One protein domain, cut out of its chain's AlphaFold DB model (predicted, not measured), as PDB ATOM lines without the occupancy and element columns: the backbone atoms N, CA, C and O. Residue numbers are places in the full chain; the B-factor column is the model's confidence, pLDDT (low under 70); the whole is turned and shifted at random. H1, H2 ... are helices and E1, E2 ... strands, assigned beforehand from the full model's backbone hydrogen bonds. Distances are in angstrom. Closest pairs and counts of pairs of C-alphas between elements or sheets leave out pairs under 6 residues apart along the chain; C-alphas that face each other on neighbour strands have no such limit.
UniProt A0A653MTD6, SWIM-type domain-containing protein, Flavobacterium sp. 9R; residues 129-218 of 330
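AT A GLANCE: This is residues 129 to 218 of the 330 residues of the protein "SWIM-type domain-containing protein" of Flavobacterium sp. 9R (UniProt A0A653MTD6). A two-strand hairpin, E1 and E2, packs on one side of the helix H3, while the helix H4, on the other side, meets H3 with its end near Ile 211, about perpendicular to it. Residues 129 to 142, with no named element, lie on the outside, their C-alphas 10 to 16 A from the mean of all C-alphas, and the two short helices H1 and H2 lie on the stretch of chain that leads from the hairpin to H3. The printed part has 90 residues with two named strands, then four named helices, in the order E1, E2, H1, H2, H3, H4; the sheet, E1 - E2, is antiparallel. The class is mixed, helices and strands, with 36 residues, under half, in named elements. The whole is compact, with a radius of gyration of the C-alphas of 12.3 A, and rounded, spanning 34 by 27 by 24 A.

IN THESE COORDINATES: Residues 129 to 142 hold no named element. Find C-alpha 143 at (58.172, -16.846, -1.705): there E1, residues 143 to 146, begins. E2, residues 155 to 159, follows and runs 13.0 A. Next come H1, residues 168 to 171, and H2, residues 174 to 177. H3, residues 188 to 198, runs 15.1 A from (49.143, -27.606, -2.241). H4, residues 205 to 212, runs 10.5 A and ends at (51.422, -32.647, 6.923).

HOW THE PARTS SIT: In the hairpin E1 and E2, look for N 143 and O 158, 2.8 A apart. The closest C-alphas of E2 and H3 are those of Val 158 and Met 190, 6.4 A apart. H3 and H4 touch, about perpendicular at 82 degrees, closest at the C-alphas of Ile 191 and Ile 211, 6.0 A. H1 and H3 are near each other; H1 and H2 meet only through their link. H2 and H3 are apart. In H3 and H4 every O i to N i+4 pair is within hydrogen-bond range; H1 and H2 are too short for such a pair.

THE WHOLE: The C-alphas farthest apart, of Thr 151 and Glu 202, are 34.8 A apart. The printed part has no cut, and no link is long. Look for pLDDT under 70 at residues 149 to 153, 172 to 174 and 201.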
ATOM      1  N   GLU A 129      37.873 -27.990  11.431       87.12
ATOM      2  CA  GLU A 129      38.646 -28.833  10.514       87.12
ATOM      3  C   GLU A 129      39.410 -28.031   9.448       87.12
ATOM      4  O   GLU A 129      40.382 -28.532   8.892       87.12
ATOM      5  N   PHE A 130      39.009 -26.784   9.173       88.75
ATOM      6  CA  PHE A 130      39.660 -25.929   8.172       88.75
ATOM      7  C   PHE A 130      40.417 -24.751   8.775       88.75
ATOM      8  O   PHE A 130      41.152 -24.070   8.065       88.75
ATOM      9  N   ARG A 131      40.215 -24.464  10.059       89.19
ATOM     10  CA  ARG A 131      40.756 -23.260  10.680       89.19
ATOM     11  C   ARG A 131      42.256 -23.388  10.928       89.19
ATOM     12  O   ARG A 131      42.682 -24.237  11.717       89.19
ATOM     13  N   ILE A 132      43.027 -22.497  10.321       89.38
ATOM     14  CA  ILE A 132      44.474 -22.347  10.502       89.38
ATOM     15  C   ILE A 132      44.799 -20.937  11.018       89.38
ATOM     16  O   ILE A 132      43.947 -20.050  10.955       89.38
ATOM     17  N   ILE A 133      46.016 -20.730  11.531       88.38
ATOM     18  CA  ILE A 133      46.492 -19.395  11.938       88.38
ATOM     19  C   ILE A 133      46.450 -18.482  10.719       88.38
ATOM     20  O   ILE A 133      47.021 -18.817   9.679       88.38
ATOM     21  N   LYS A 134      45.804 -17.326  10.854       89.12
ATOM     22  CA  LYS A 134      45.850 -16.265   9.850       89.12
ATOM     23  C   LYS A 134      47.280 -15.700   9.736       89.12
ATOM     24  O   LYS A 134      47.785 -15.190  10.735       89.12
ATOM     25  N   PRO A 135      47.911 -15.717   8.546       89.38
ATOM     26  CA  PRO A 135      49.157 -14.988   8.332       89.38
ATOM     27  C   PRO A 135      48.931 -13.478   8.448       89.38
ATOM     28  O   PRO A 135      47.957 -12.955   7.903       89.38
ATOM     29  N   LEU A 136      49.827 -12.795   9.158       90.75
ATOM     30  CA  LEU A 136      49.831 -11.338   9.338       90.75
ATOM     31  C   LEU A 136      50.763 -10.646   8.330       90.75
ATOM     32  O   LEU A 136      51.410 -11.323   7.527       90.75
ATOM     33  N   SER A 137      50.826  -9.309   8.333       91.00
ATOM     34  CA  SER A 137      51.541  -8.561   7.283       91.00
ATOM     35  C   SER A 137      53.050  -8.819   7.220       91.00
ATOM     36  O   SER A 137      53.665  -8.571   6.187       91.00
ATOM     37  N   ASN A 138      53.649  -9.413   8.257       86.94
ATOM     38  CA  ASN A 138      55.033  -9.896   8.218       86.94
ATOM     39  C   ASN A 138      55.246 -11.033   7.193       86.94
ATOM     40  O   ASN A 138      56.383 -11.358   6.866       86.94
ATOM     41  N   PHE A 139      54.163 -11.623   6.677       88.00
ATOM     42  CA  PHE A 139      54.155 -12.589   5.579       88.00
ATOM     43  C   PHE A 139      53.754 -11.974   4.227       88.00
ATOM     44  O   PHE A 139      53.469 -12.719   3.284       88.00
ATOM     45  N   ASP A 140      53.692 -10.641   4.101       90.62
ATOM     46  CA  ASP A 140      53.366  -9.981   2.831       90.62
ATOM     47  C   ASP A 140      54.572  -9.862   1.892       90.62
ATOM     48  O   ASP A 140      55.036  -8.777   1.543       90.62
ATOM     49  N   PHE A 141      55.063 -11.008   1.440       87.12
ATOM     50  CA  PHE A 141      56.090 -11.102   0.413       87.12
ATOM     51  C   PHE A 141      55.862 -12.333  -0.466       87.12
ATOM     52  O   PHE A 141      55.049 -13.207  -0.158       87.12
ATOM     53  N   THR A 142      56.554 -12.382  -1.600       90.81
ATOM     54  CA  THR A 142      56.484 -13.515  -2.527       90.81
ATOM     55  C   THR A 142      57.615 -14.493  -2.234       90.81
ATOM     56  O   THR A 142      58.784 -14.147  -2.380       90.81
ATOM     57  N   ALA A 143      57.264 -15.720  -1.859       88.62
ATOM     58  CA  ALA A 143      58.172 -16.846  -1.705       88.62
ATOM     59  C   ALA A 143      58.141 -17.751  -2.944       88.62
ATOM     60  O   ALA A 143      57.088 -17.939  -3.560       88.62
ATOM     61  N   LYS A 144      59.290 -18.342  -3.281       90.06
ATOM     62  CA  LYS A 144      59.422 -19.346  -4.342       90.06
ATOM     63  C   LYS A 144      59.248 -20.744  -3.754       90.06
ATOM     64  O   LYS A 144      59.961 -21.120  -2.829       90.06
ATOM     65  N   VAL A 145      58.300 -21.511  -4.287       89.56
ATOM     66  CA  VAL A 145      57.994 -22.876  -3.830       89.56
ATOM     67  C   VAL A 145      58.104 -23.844  -4.999       89.56
ATOM     68  O   VAL A 145      57.473 -23.639  -6.034       89.56
ATOM     69  N   LYS A 146      58.878 -24.921  -4.835       86.75
ATOM     70  CA  LYS A 146      59.090 -25.918  -5.891       86.75
ATOM     71  C   LYS A 146      57.798 -26.633  -6.295       86.75
ATOM     72  O   LYS A 146      56.911 -26.891  -5.479       86.75
ATOM     73  N   SER A 147      57.730 -26.993  -7.571       82.62
ATOM     74  CA  SER A 147      56.721 -27.883  -8.129       82.62
ATOM     75  C   SER A 147      56.856 -29.289  -7.548       82.62
ATOM     76  O   SER A 147      57.953 -29.798  -7.341       82.62
ATOM     77  N   PHE A 148      55.715 -29.944  -7.336       78.25
ATOM     78  CA  PHE A 148      55.650 -31.367  -6.982       78.25
ATOM     79  C   PHE A 148      55.643 -32.287  -8.215       78.25
ATOM     80  O   PHE A 148      55.404 -33.483  -8.083       78.25
ATOM     81  N   SER A 149      55.796 -31.735  -9.424       67.56
ATOM     82  CA  SER A 149      55.841 -32.522 -10.656       67.56
ATOM     83  C   SER A 149      57.260 -32.996 -10.945       67.56
ATOM     84  O   SER A 149      58.174 -32.183 -11.017       67.56
ATOM     85  N   PHE A 150      57.425 -34.288 -11.220       55.28
ATOM     86  CA  PHE A 150      58.705 -34.868 -11.645       55.28
ATOM     87  C   PHE A 150      59.135 -34.444 -13.056       55.28
ATOM     88  O   PHE A 150      60.260 -34.703 -13.464       55.28
ATOM     89  N   THR A 151      58.236 -33.828 -13.829       51.78
ATOM     90  CA  THR A 151      58.483 -33.496 -15.238       51.78
ATOM     91  C   THR A 151      59.150 -32.137 -15.446       51.78
ATOM     92  O   THR A 151      59.474 -31.805 -16.582       51.78
ATOM     93  N   SER A 152      59.324 -31.325 -14.394       56.53
ATOM     94  CA  SER A 152      59.951 -29.998 -14.508       56.53
ATOM     95  C   SER A 152      60.295 -29.351 -13.160       56.53
ATOM     96  O   SER A 152      59.470 -29.333 -12.244       56.53
ATOM     97  N   ASP A 153      61.470 -28.718 -13.092       58.03
ATOM     98  CA  ASP A 153      61.957 -27.899 -11.967       58.03
ATOM     99  C   ASP A 153      61.299 -26.504 -11.924       58.03
ATOM    100  O   ASP A 153      61.966 -25.476 -11.811       58.03
ATOM    101  N   PHE A 154      59.973 -26.431 -12.063       79.81
ATOM    102  CA  PHE A 154      59.278 -25.148 -11.941       79.81
ATOM    103  C   PHE A 154      59.162 -24.711 -10.481       79.81
ATOM    104  O   PHE A 154      58.915 -25.521  -9.587       79.81
ATOM    105  N   GLU A 155      59.264 -23.405 -10.257       88.62
ATOM    106  CA  GLU A 155      58.929 -22.755  -8.994       88.62
ATOM    107  C   GLU A 155      57.666 -21.910  -9.159       88.62
ATOM    108  O   GLU A 155      57.445 -21.275 -10.194       88.62
ATOM    109  N   TYR A 156      56.843 -21.891  -8.117       90.94
ATOM    110  CA  TYR A 156      55.635 -21.088  -8.030       90.94
ATOM    111  C   TYR A 156      55.833 -19.931  -7.058       90.94
ATOM    112  O   TYR A 156      56.444 -20.082  -6.002       90.94
ATOM    113  N   ASP A 157      55.261 -18.788  -7.414       92.56
ATOM    114  CA  ASP A 157      55.177 -17.612  -6.561       92.56
ATOM    115  C   ASP A 157      54.024 -17.790  -5.582       92.56
ATOM    116  O   ASP A 157      52.874 -17.976  -5.994       92.56
ATOM    117  N   VAL A 158      54.333 -17.738  -4.290       92.81
ATOM    118  CA  VAL A 158      53.382 -17.902  -3.191       92.81
ATOM    119  C   VAL A 158      53.464 -16.706  -2.250       92.81
ATOM    120  O   VAL A 158      54.547 -16.317  -1.836       92.81
ATOM    121  N   ASN A 159      52.319 -16.154  -1.853       92.31
ATOM    122  CA  ASN A 159      52.230 -15.164  -0.777       92.31
ATOM    123  C   ASN A 159      51.125 -15.593   0.199       92.31
ATOM    124  O   ASN A 159      49.957 -15.696  -0.188       92.31
ATOM    125  N   LEU A 160      51.491 -15.885   1.453       91.44
ATOM    126  CA  LEU A 160      50.557 -16.397   2.464       91.44
ATOM    127  C   LEU A 160      49.632 -15.311   3.012       91.44
ATOM    128  O   LEU A 160      48.454 -15.597   3.233       91.44
ATOM    129  N   TYR A 161      50.139 -14.086   3.184       91.06
ATOM    130  CA  TYR A 161      49.335 -12.953   3.635       91.06
ATOM    131  C   TYR A 161      48.245 -12.640   2.615       91.06
ATOM    132  O   TYR A 161      47.071 -12.837   2.888       91.06
ATOM    133  N   LYS A 162      48.592 -12.290   1.374       90.19
ATOM    134  CA  LYS A 162      47.611 -12.080   0.289       90.19
ATOM    135  C   LYS A 162      46.798 -13.345  -0.010       90.19
ATOM    136  O   LYS A 162      45.664 -13.284  -0.500       90.19
ATOM    137  N   GLY A 163      47.360 -14.498   0.339       89.44
ATOM    138  CA  GLY A 163      46.767 -15.803   0.147       89.44
ATOM    139  C   GLY A 163      46.674 -16.129  -1.335       89.44
ATOM    140  O   GLY A 163      45.592 -16.487  -1.772       89.44
ATOM    141  N   THR A 164      47.762 -15.934  -2.086       90.75
ATOM    142  CA  THR A 164      47.836 -16.069  -3.548       90.75
ATOM    143  C   THR A 164      48.920 -17.057  -3.971       90.75
ATOM    144  O   THR A 164      49.984 -17.108  -3.354       90.75
ATOM    145  N   CYS A 165      48.684 -17.780  -5.067       91.94
ATOM    146  CA  CYS A 165      49.686 -18.606  -5.738       91.94
ATOM    147  C   CYS A 165      49.501 -18.549  -7.262       91.94
ATOM    148  O   CYS A 165      48.369 -18.517  -7.739       91.94
ATOM    149  N   ASN A 166      50.584 -18.554  -8.040       91.44
ATOM    150  CA  ASN A 166      50.504 -18.555  -9.509       91.44
ATOM    151  C   ASN A 166      50.367 -19.962 -10.135       91.44
ATOM    152  O   ASN A 166      50.440 -20.096 -11.356       91.44
ATOM    153  N   CYS A 167      50.159 -21.019  -9.340       88.50
ATOM    154  CA  CYS A 167      49.917 -22.354  -9.884       88.50
ATOM    155  C   CYS A 167      48.504 -22.489 -10.476       88.50
ATOM    156  O   CYS A 167      47.550 -21.873  -9.998       88.50
ATOM    157  N   SER A 168      48.347 -23.370 -11.467       84.88
ATOM    158  CA  SER A 168      47.065 -23.600 -12.153       84.88
ATOM    159  C   SER A 168      45.940 -24.067 -11.219       84.88
ATOM    160  O   SER A 168      44.795 -23.650 -11.377       84.88
ATOM    161  N   ASP A 169      46.259 -24.886 -10.209       81.81
ATOM    162  CA  ASP A 169      45.316 -25.304  -9.155       81.81
ATOM    163  C   ASP A 169      44.801 -24.114  -8.326       81.81
ATOM    164  O   ASP A 169      43.687 -24.140  -7.811       81.81
ATOM    165  N   TYR A 170      45.585 -23.048  -8.179       85.81
ATOM    166  CA  TYR A 170      45.117 -21.851  -7.493       85.81
ATOM    167  C   TYR A 170      44.315 -20.951  -8.439       85.81
ATOM    168  O   TYR A 170      43.193 -20.569  -8.114       85.81
ATOM    169  N   THR A 171      44.856 -20.648  -9.624       81.19
ATOM    170  CA  THR A 171      44.264 -19.670 -10.553       81.19
ATOM    171  C   THR A 171      42.930 -20.120 -11.137       81.19
ATOM    172  O   THR A 171      42.060 -19.289 -11.379       81.19
ATOM    173  N   ASN A 172      42.745 -21.425 -11.345       69.31
ATOM    174  CA  ASN A 172      41.541 -21.961 -11.984       69.31
ATOM    175  C   ASN A 172      40.420 -22.296 -10.989       69.31
ATOM    176  O   ASN A 172      39.302 -22.599 -11.407       69.31
ATOM    177  N   ASN A 173      40.690 -22.244  -9.681       64.81
ATOM    178  CA  ASN A 173      39.745 -22.675  -8.659       64.81
ATOM    179  C   ASN A 173      39.058 -21.508  -7.943       64.81
ATOM    180  O   ASN A 173      39.606 -20.426  -7.749       64.81
ATOM    181  N   ARG A 174      37.838 -21.762  -7.450       64.50
ATOM    182  CA  ARG A 174      37.015 -20.810  -6.674       64.50
ATOM    183  C   ARG A 174      37.551 -20.539  -5.253       64.50
ATOM    184  O   ARG A 174      36.778 -20.207  -4.358       64.50
ATOM    185  N   ARG A 175      38.864 -20.670  -5.029       77.81
ATOM    186  CA  ARG A 175      39.520 -20.527  -3.715       77.81
ATOM    187  C   ARG A 175      39.378 -19.117  -3.135       77.81
ATOM    188  O   ARG A 175      39.327 -18.960  -1.920       77.81
ATOM    189  N   PHE A 176      39.212 -18.110  -3.994       75.75
ATOM    190  CA  PHE A 176      38.985 -16.713  -3.609       75.75
ATOM    191  C   PHE A 176      37.714 -16.475  -2.778       75.75
ATOM    192  O   PHE A 176      37.622 -15.452  -2.107       75.75
ATOM    193  N   GLY A 177      36.747 -17.402  -2.795       81.19
ATOM    194  CA  GLY A 177      35.540 -17.308  -1.966       81.19
ATOM    195  C   GLY A 177      35.773 -17.576  -0.473       81.19
ATOM    196  O   GLY A 177      34.884 -17.314   0.332       81.19
ATOM    197  N   TYR A 178      36.945 -18.093  -0.094       87.50
ATOM    198  CA  TYR A 178      37.296 -18.401   1.292       87.50
ATOM    199  C   TYR A 178      38.107 -17.270   1.933       87.50
ATOM    200  O   TYR A 178      38.917 -16.617   1.275       87.50
ATOM    201  N   GLN A 179      37.909 -17.037   3.229       87.50
ATOM    202  CA  GLN A 179      38.642 -16.021   3.994       87.50
ATOM    203  C   GLN A 179      40.079 -16.482   4.306       87.50
ATOM    204  O   GLN A 179      40.400 -17.666   4.216       87.50
ATOM    205  N   GLN A 180      40.969 -15.551   4.665       87.12
ATOM    206  CA  GLN A 180      42.272 -15.922   5.238       87.12
ATOM    207  C   GLN A 180      42.070 -16.684   6.554       87.12
ATOM    208  O   GLN A 180      41.142 -16.384   7.298       87.12
ATOM    209  N   GLY A 181      42.934 -17.657   6.844       88.50
ATOM    210  CA  GLY A 181      42.745 -18.572   7.977       88.50
ATOM    211  C   GLY A 181      41.855 -19.784   7.661       88.50
ATOM    212  O   GLY A 181      41.665 -20.636   8.528       88.50
ATOM    213  N   ASP A 182      41.325 -19.894   6.434       90.94
ATOM    214  CA  ASP A 182      40.626 -21.082   5.932       90.94
ATOM    215  C   ASP A 182      41.557 -21.918   5.045       90.94
ATOM    216  O   ASP A 182      41.990 -21.464   3.981       90.94
ATOM    217  N   LEU A 183      41.823 -23.162   5.446       91.06
ATOM    218  CA  LEU A 183      42.684 -24.094   4.717       91.06
ATOM    219  C   LEU A 183      42.231 -24.313   3.262       91.06
ATOM    220  O   LEU A 183      43.063 -24.515   2.383       91.06
ATOM    221  N   ARG A 184      40.927 -24.220   2.966       89.19
ATOM    222  CA  ARG A 184      40.390 -24.427   1.605       89.19
ATOM    223  C   ARG A 184      40.815 -23.338   0.623       89.19
ATOM    224  O   ARG A 184      40.816 -23.563  -0.591       89.19
ATOM    225  N   ARG A 185      41.211 -22.167   1.131       90.06
ATOM    226  CA  ARG A 185      41.799 -21.105   0.309       90.06
ATOM    227  C   ARG A 185      43.138 -21.540  -0.292       90.06
ATOM    228  O   ARG A 185      43.540 -20.998  -1.317       90.06
ATOM    229  N   TYR A 186      43.843 -22.486   0.326       91.62
ATOM    230  CA  TYR A 186      45.234 -22.773   0.001       91.62
ATOM    231  C   TYR A 186      45.339 -23.931  -0.996       91.62
ATOM    232  O   TYR A 186      44.735 -24.989  -0.828       91.62
ATOM    233  N   CYS A 187      46.119 -23.725  -2.059       91.19
ATOM    234  CA  CYS A 187      46.563 -24.817  -2.924       91.19
ATOM    235  C   CYS A 187      47.683 -25.616  -2.235       91.19
ATOM    236  O   CYS A 187      48.229 -25.188  -1.217       91.19
ATOM    237  N   LYS A 188      48.097 -26.743  -2.823       90.94
ATOM    238  CA  LYS A 188      49.143 -27.606  -2.241       90.94
ATOM    239  C   LYS A 188      50.463 -26.875  -1.952       90.94
ATOM    240  O   LYS A 188      51.086 -27.123  -0.925       90.94
ATOM    241  N   HIS A 189      50.864 -25.930  -2.809       92.31
ATOM    242  CA  HIS A 189      52.096 -25.146  -2.632       92.31
ATOM    243  C   HIS A 189      51.982 -24.177  -1.451       92.31
ATOM    244  O   HIS A 189      52.918 -24.035  -0.670       92.31
ATOM    245  N   MET A 190      50.811 -23.555  -1.280       93.38
ATOM    246  CA  MET A 190      50.533 -22.700  -0.128       93.38
ATOM    247  C   MET A 190      50.487 -23.498   1.172       93.38
ATOM    248  O   MET A 190      51.031 -23.039   2.164       93.38
ATOM    249  N   ILE A 191      49.875 -24.687   1.176       93.38
ATOM    250  CA  ILE A 191      49.843 -25.566   2.357       93.38
ATOM    251  C   ILE A 191      51.256 -26.008   2.728       93.38
ATOM    252  O   ILE A 191      51.624 -25.951   3.897       93.38
ATOM    253  N   TRP A 192      52.063 -26.397   1.739       91.44
ATOM    254  CA  TRP A 192      53.461 -26.758   1.958       91.44
ATOM    255  C   TRP A 192      54.248 -25.611   2.582       91.44
ATOM    256  O   TRP A 192      54.887 -25.809   3.610       91.44
ATOM    257  N   TYR A 193      54.139 -24.406   2.017       90.75
ATOM    258  CA  TYR A 193      54.849 -23.247   2.545       90.75
ATOM    259  C   TYR A 193      54.318 -22.824   3.919       90.75
ATOM    260  O   TYR A 193      55.091 -22.512   4.816       90.75
ATOM    261  N   TYR A 194      53.004 -22.905   4.134       90.88
ATOM    262  CA  TYR A 194      52.388 -22.673   5.436       90.88
ATOM    263  C   TYR A 194      52.918 -23.643   6.498       90.88
ATOM    264  O   TYR A 194      53.319 -23.211   7.575       90.88
ATOM    265  N   ARG A 195      52.966 -24.947   6.194       88.25
ATOM    266  CA  ARG A 195      53.539 -25.977   7.075       88.25
ATOM    267  C   ARG A 195      54.991 -25.651   7.426       88.25
ATOM    268  O   ARG A 195      55.369 -25.771   8.588       88.25
ATOM    269  N   ASP A 196      55.769 -25.232   6.431       81.75
ATOM    270  CA  ASP A 196      57.189 -24.895   6.557       81.75
ATOM    271  C   ASP A 196      57.422 -23.737   7.544       81.75
ATOM    272  O   ASP A 196      58.221 -23.864   8.476       81.75
ATOM    273  N   VAL A 197      56.654 -22.648   7.405       80.44
ATOM    274  CA  VAL A 197      56.851 -21.427   8.202       80.44
ATOM    275  C   VAL A 197      56.110 -21.428   9.546       80.44
ATOM    276  O   VAL A 197      56.633 -20.899  10.523       80.44
ATOM    277  N   PHE A 198      54.916 -22.030   9.639       80.12
ATOM    278  CA  PHE A 198      54.127 -22.053  10.884       80.12
ATOM    279  C   PHE A 198      54.436 -23.253  11.788       80.12
ATOM    280  O   PHE A 198      54.219 -23.152  12.992       80.12
ATOM    281  N   LYS A 199      54.909 -24.381  11.234       74.69
ATOM    282  CA  LYS A 199      55.178 -25.657  11.945       74.69
ATOM    283  C   LYS A 199      54.167 -26.008  13.042       74.69
ATOM    284  O   LYS A 199      54.540 -26.258  14.194       74.69
ATOM    285  N   PRO A 200      52.879 -25.985  12.717       73.69
ATOM    286  CA  PRO A 200      51.851 -26.138  13.724       73.69
ATOM    287  C   PRO A 200      51.879 -27.557  14.305       73.69
ATOM    288  O   PRO A 200      51.772 -28.529  13.566       73.69
ATOM    289  N   ARG A 201      52.043 -27.665  15.630       67.50
ATOM    290  CA  ARG A 201      52.131 -28.950  16.354       67.50
ATOM    291  C   ARG A 201      50.819 -29.402  16.989       67.50
ATOM    292  O   ARG A 201      50.712 -30.536  17.428       67.50
ATOM    293  N   GLU A 202      49.851 -28.499  17.110       73.50
ATOM    294  CA  GLU A 202      48.593 -28.763  17.809       73.50
ATOM    295  C   GLU A 202      47.427 -28.517  16.860       73.50
ATOM    296  O   GLU A 202      46.872 -27.418  16.780       73.50
ATOM    297  N   PHE A 203      47.050 -29.554  16.120       78.94
ATOM    298  CA  PHE A 203      45.892 -29.508  15.245       78.94
ATOM    299  C   PHE A 203      44.957 -30.689  15.461       78.94
ATOM    300  O   PHE A 203      45.311 -31.742  15.972       78.94
ATOM    301  N   PHE A 204      43.705 -30.483  15.064       77.88
ATOM    302  CA  PHE A 204      42.708 -31.538  15.019       77.88
ATOM    303  C   PHE A 204      43.068 -32.561  13.926       77.88
ATOM    304  O   PHE A 204      43.466 -32.162  12.834       77.88
ATOM    305  N   GLY A 205      42.874 -33.860  14.181       84.94
ATOM    306  CA  GLY A 205      43.500 -34.948  13.408       84.94
ATOM    307  C   GLY A 205      43.420 -34.857  11.874       84.94
ATOM    308  O   GLY A 205      44.441 -35.004  11.212       84.94
ATOM    309  N   VAL A 206      42.254 -34.565  11.270       88.75
ATOM    310  CA  VAL A 206      42.181 -34.463   9.790       88.75
ATOM    311  C   VAL A 206      42.917 -33.232   9.262       88.75
ATOM    312  O   VAL A 206      43.522 -33.271   8.198       88.75
ATOM    313  N   LYS A 207      42.892 -32.131  10.013       89.31
ATOM    314  CA  LYS A 207      43.558 -30.885   9.635       89.31
ATOM    315  C   LYS A 207      45.071 -31.048   9.678       89.31
ATOM    316  O   LYS A 207      45.747 -30.630   8.744       89.31
ATOM    317  N   GLU A 208      45.566 -31.663  10.749       89.19
ATOM    318  CA  GLU A 208      46.969 -32.050  10.888       89.19
ATOM    319  C   GLU A 208      47.397 -32.897   9.689       89.19
ATOM    320  O   GLU A 208      48.273 -32.489   8.934       89.19
ATOM    321  N   TYR A 209      46.655 -33.973   9.416       90.12
ATOM    322  CA  TYR A 209      46.914 -34.861   8.290       90.12
ATOM    323  C   TYR A 209      46.974 -34.137   6.933       90.12
ATOM    324  O   TYR A 209      47.910 -34.349   6.160       90.12
ATOM    325  N   LEU A 210      46.000 -33.269   6.631       91.81
ATOM    326  CA  LEU A 210      45.962 -32.512   5.373       91.81
ATOM    327  C   LEU A 210      47.177 -31.589   5.220       91.81
ATOM    328  O   LEU A 210      47.732 -31.476   4.125       91.81
ATOM    329  N   ILE A 211      47.583 -30.933   6.308       91.38
ATOM    330  CA  ILE A 211      48.707 -29.993   6.310       91.38
ATOM    331  C   ILE A 211      50.030 -30.743   6.191       91.38
ATOM    332  O   ILE A 211      50.852 -30.382   5.350       91.38
ATOM    333  N   GLU A 212      50.219 -31.813   6.962       88.44
ATOM    334  CA  GLU A 212      51.422 -32.647   6.923       88.44
ATOM    335  C   GLU A 212      51.647 -33.283   5.550       88.44
ATOM    336  O   GLU A 212      52.780 -33.297   5.070       88.44
ATOM    337  N   ASN A 213      50.579 -33.726   4.884       88.62
ATOM    338  CA  ASN A 213      50.648 -34.360   3.564       88.62
ATOM    339  C   ASN A 213      50.509 -33.372   2.392       88.62
ATOM    340  O   ASN A 213      50.479 -33.787   1.234       88.62
ATOM    341  N   CYS A 214      50.435 -32.064   2.664       90.38
ATOM    342  CA  CYS A 214      50.297 -31.011   1.651       90.38
ATOM    343  C   CYS A 214      49.088 -31.199   0.714       90.38
ATOM    344  O   CYS A 214      49.128 -30.794  -0.453       90.38
ATOM    345  N   TYR A 215      48.006 -31.806   1.204       89.06
ATOM    346  CA  TYR A 215      46.815 -32.049   0.399       89.06
ATOM    347  C   TYR A 215      45.965 -30.793   0.282       89.06
ATOM    348  O   TYR A 215      45.454 -30.276   1.275       89.06
ATOM    349  N   SER A 216      45.758 -30.331  -0.951       87.12
ATOM    350  CA  SER A 216      44.760 -29.304  -1.221       87.12
ATOM    351  C   SER A 216      43.359 -29.896  -1.191       87.12
ATOM    352  O   SER A 216      43.110 -31.000  -1.671       87.12
ATOM    353  N   LEU A 217      42.429 -29.127  -0.634       88.12
ATOM    354  CA  LEU A 217      41.012 -29.462  -0.675       88.12
ATOM    355  C   LEU A 217      40.407 -28.986  -2.000       88.12
ATOM    356  O   LEU A 217      40.707 -27.873  -2.458       88.12
ATOM    357  N   LYS A 218      39.546 -29.826  -2.588       85.94
ATOM    358  CA  LYS A 218      38.647 -29.460  -3.693       85.94
ATOM    359  C   LYS A 218      37.530 -28.528  -3.193       85.94
ATOM    360  O   LYS A 218      37.444 -28.228  -1.997       85.94
TER     361      LYS A 218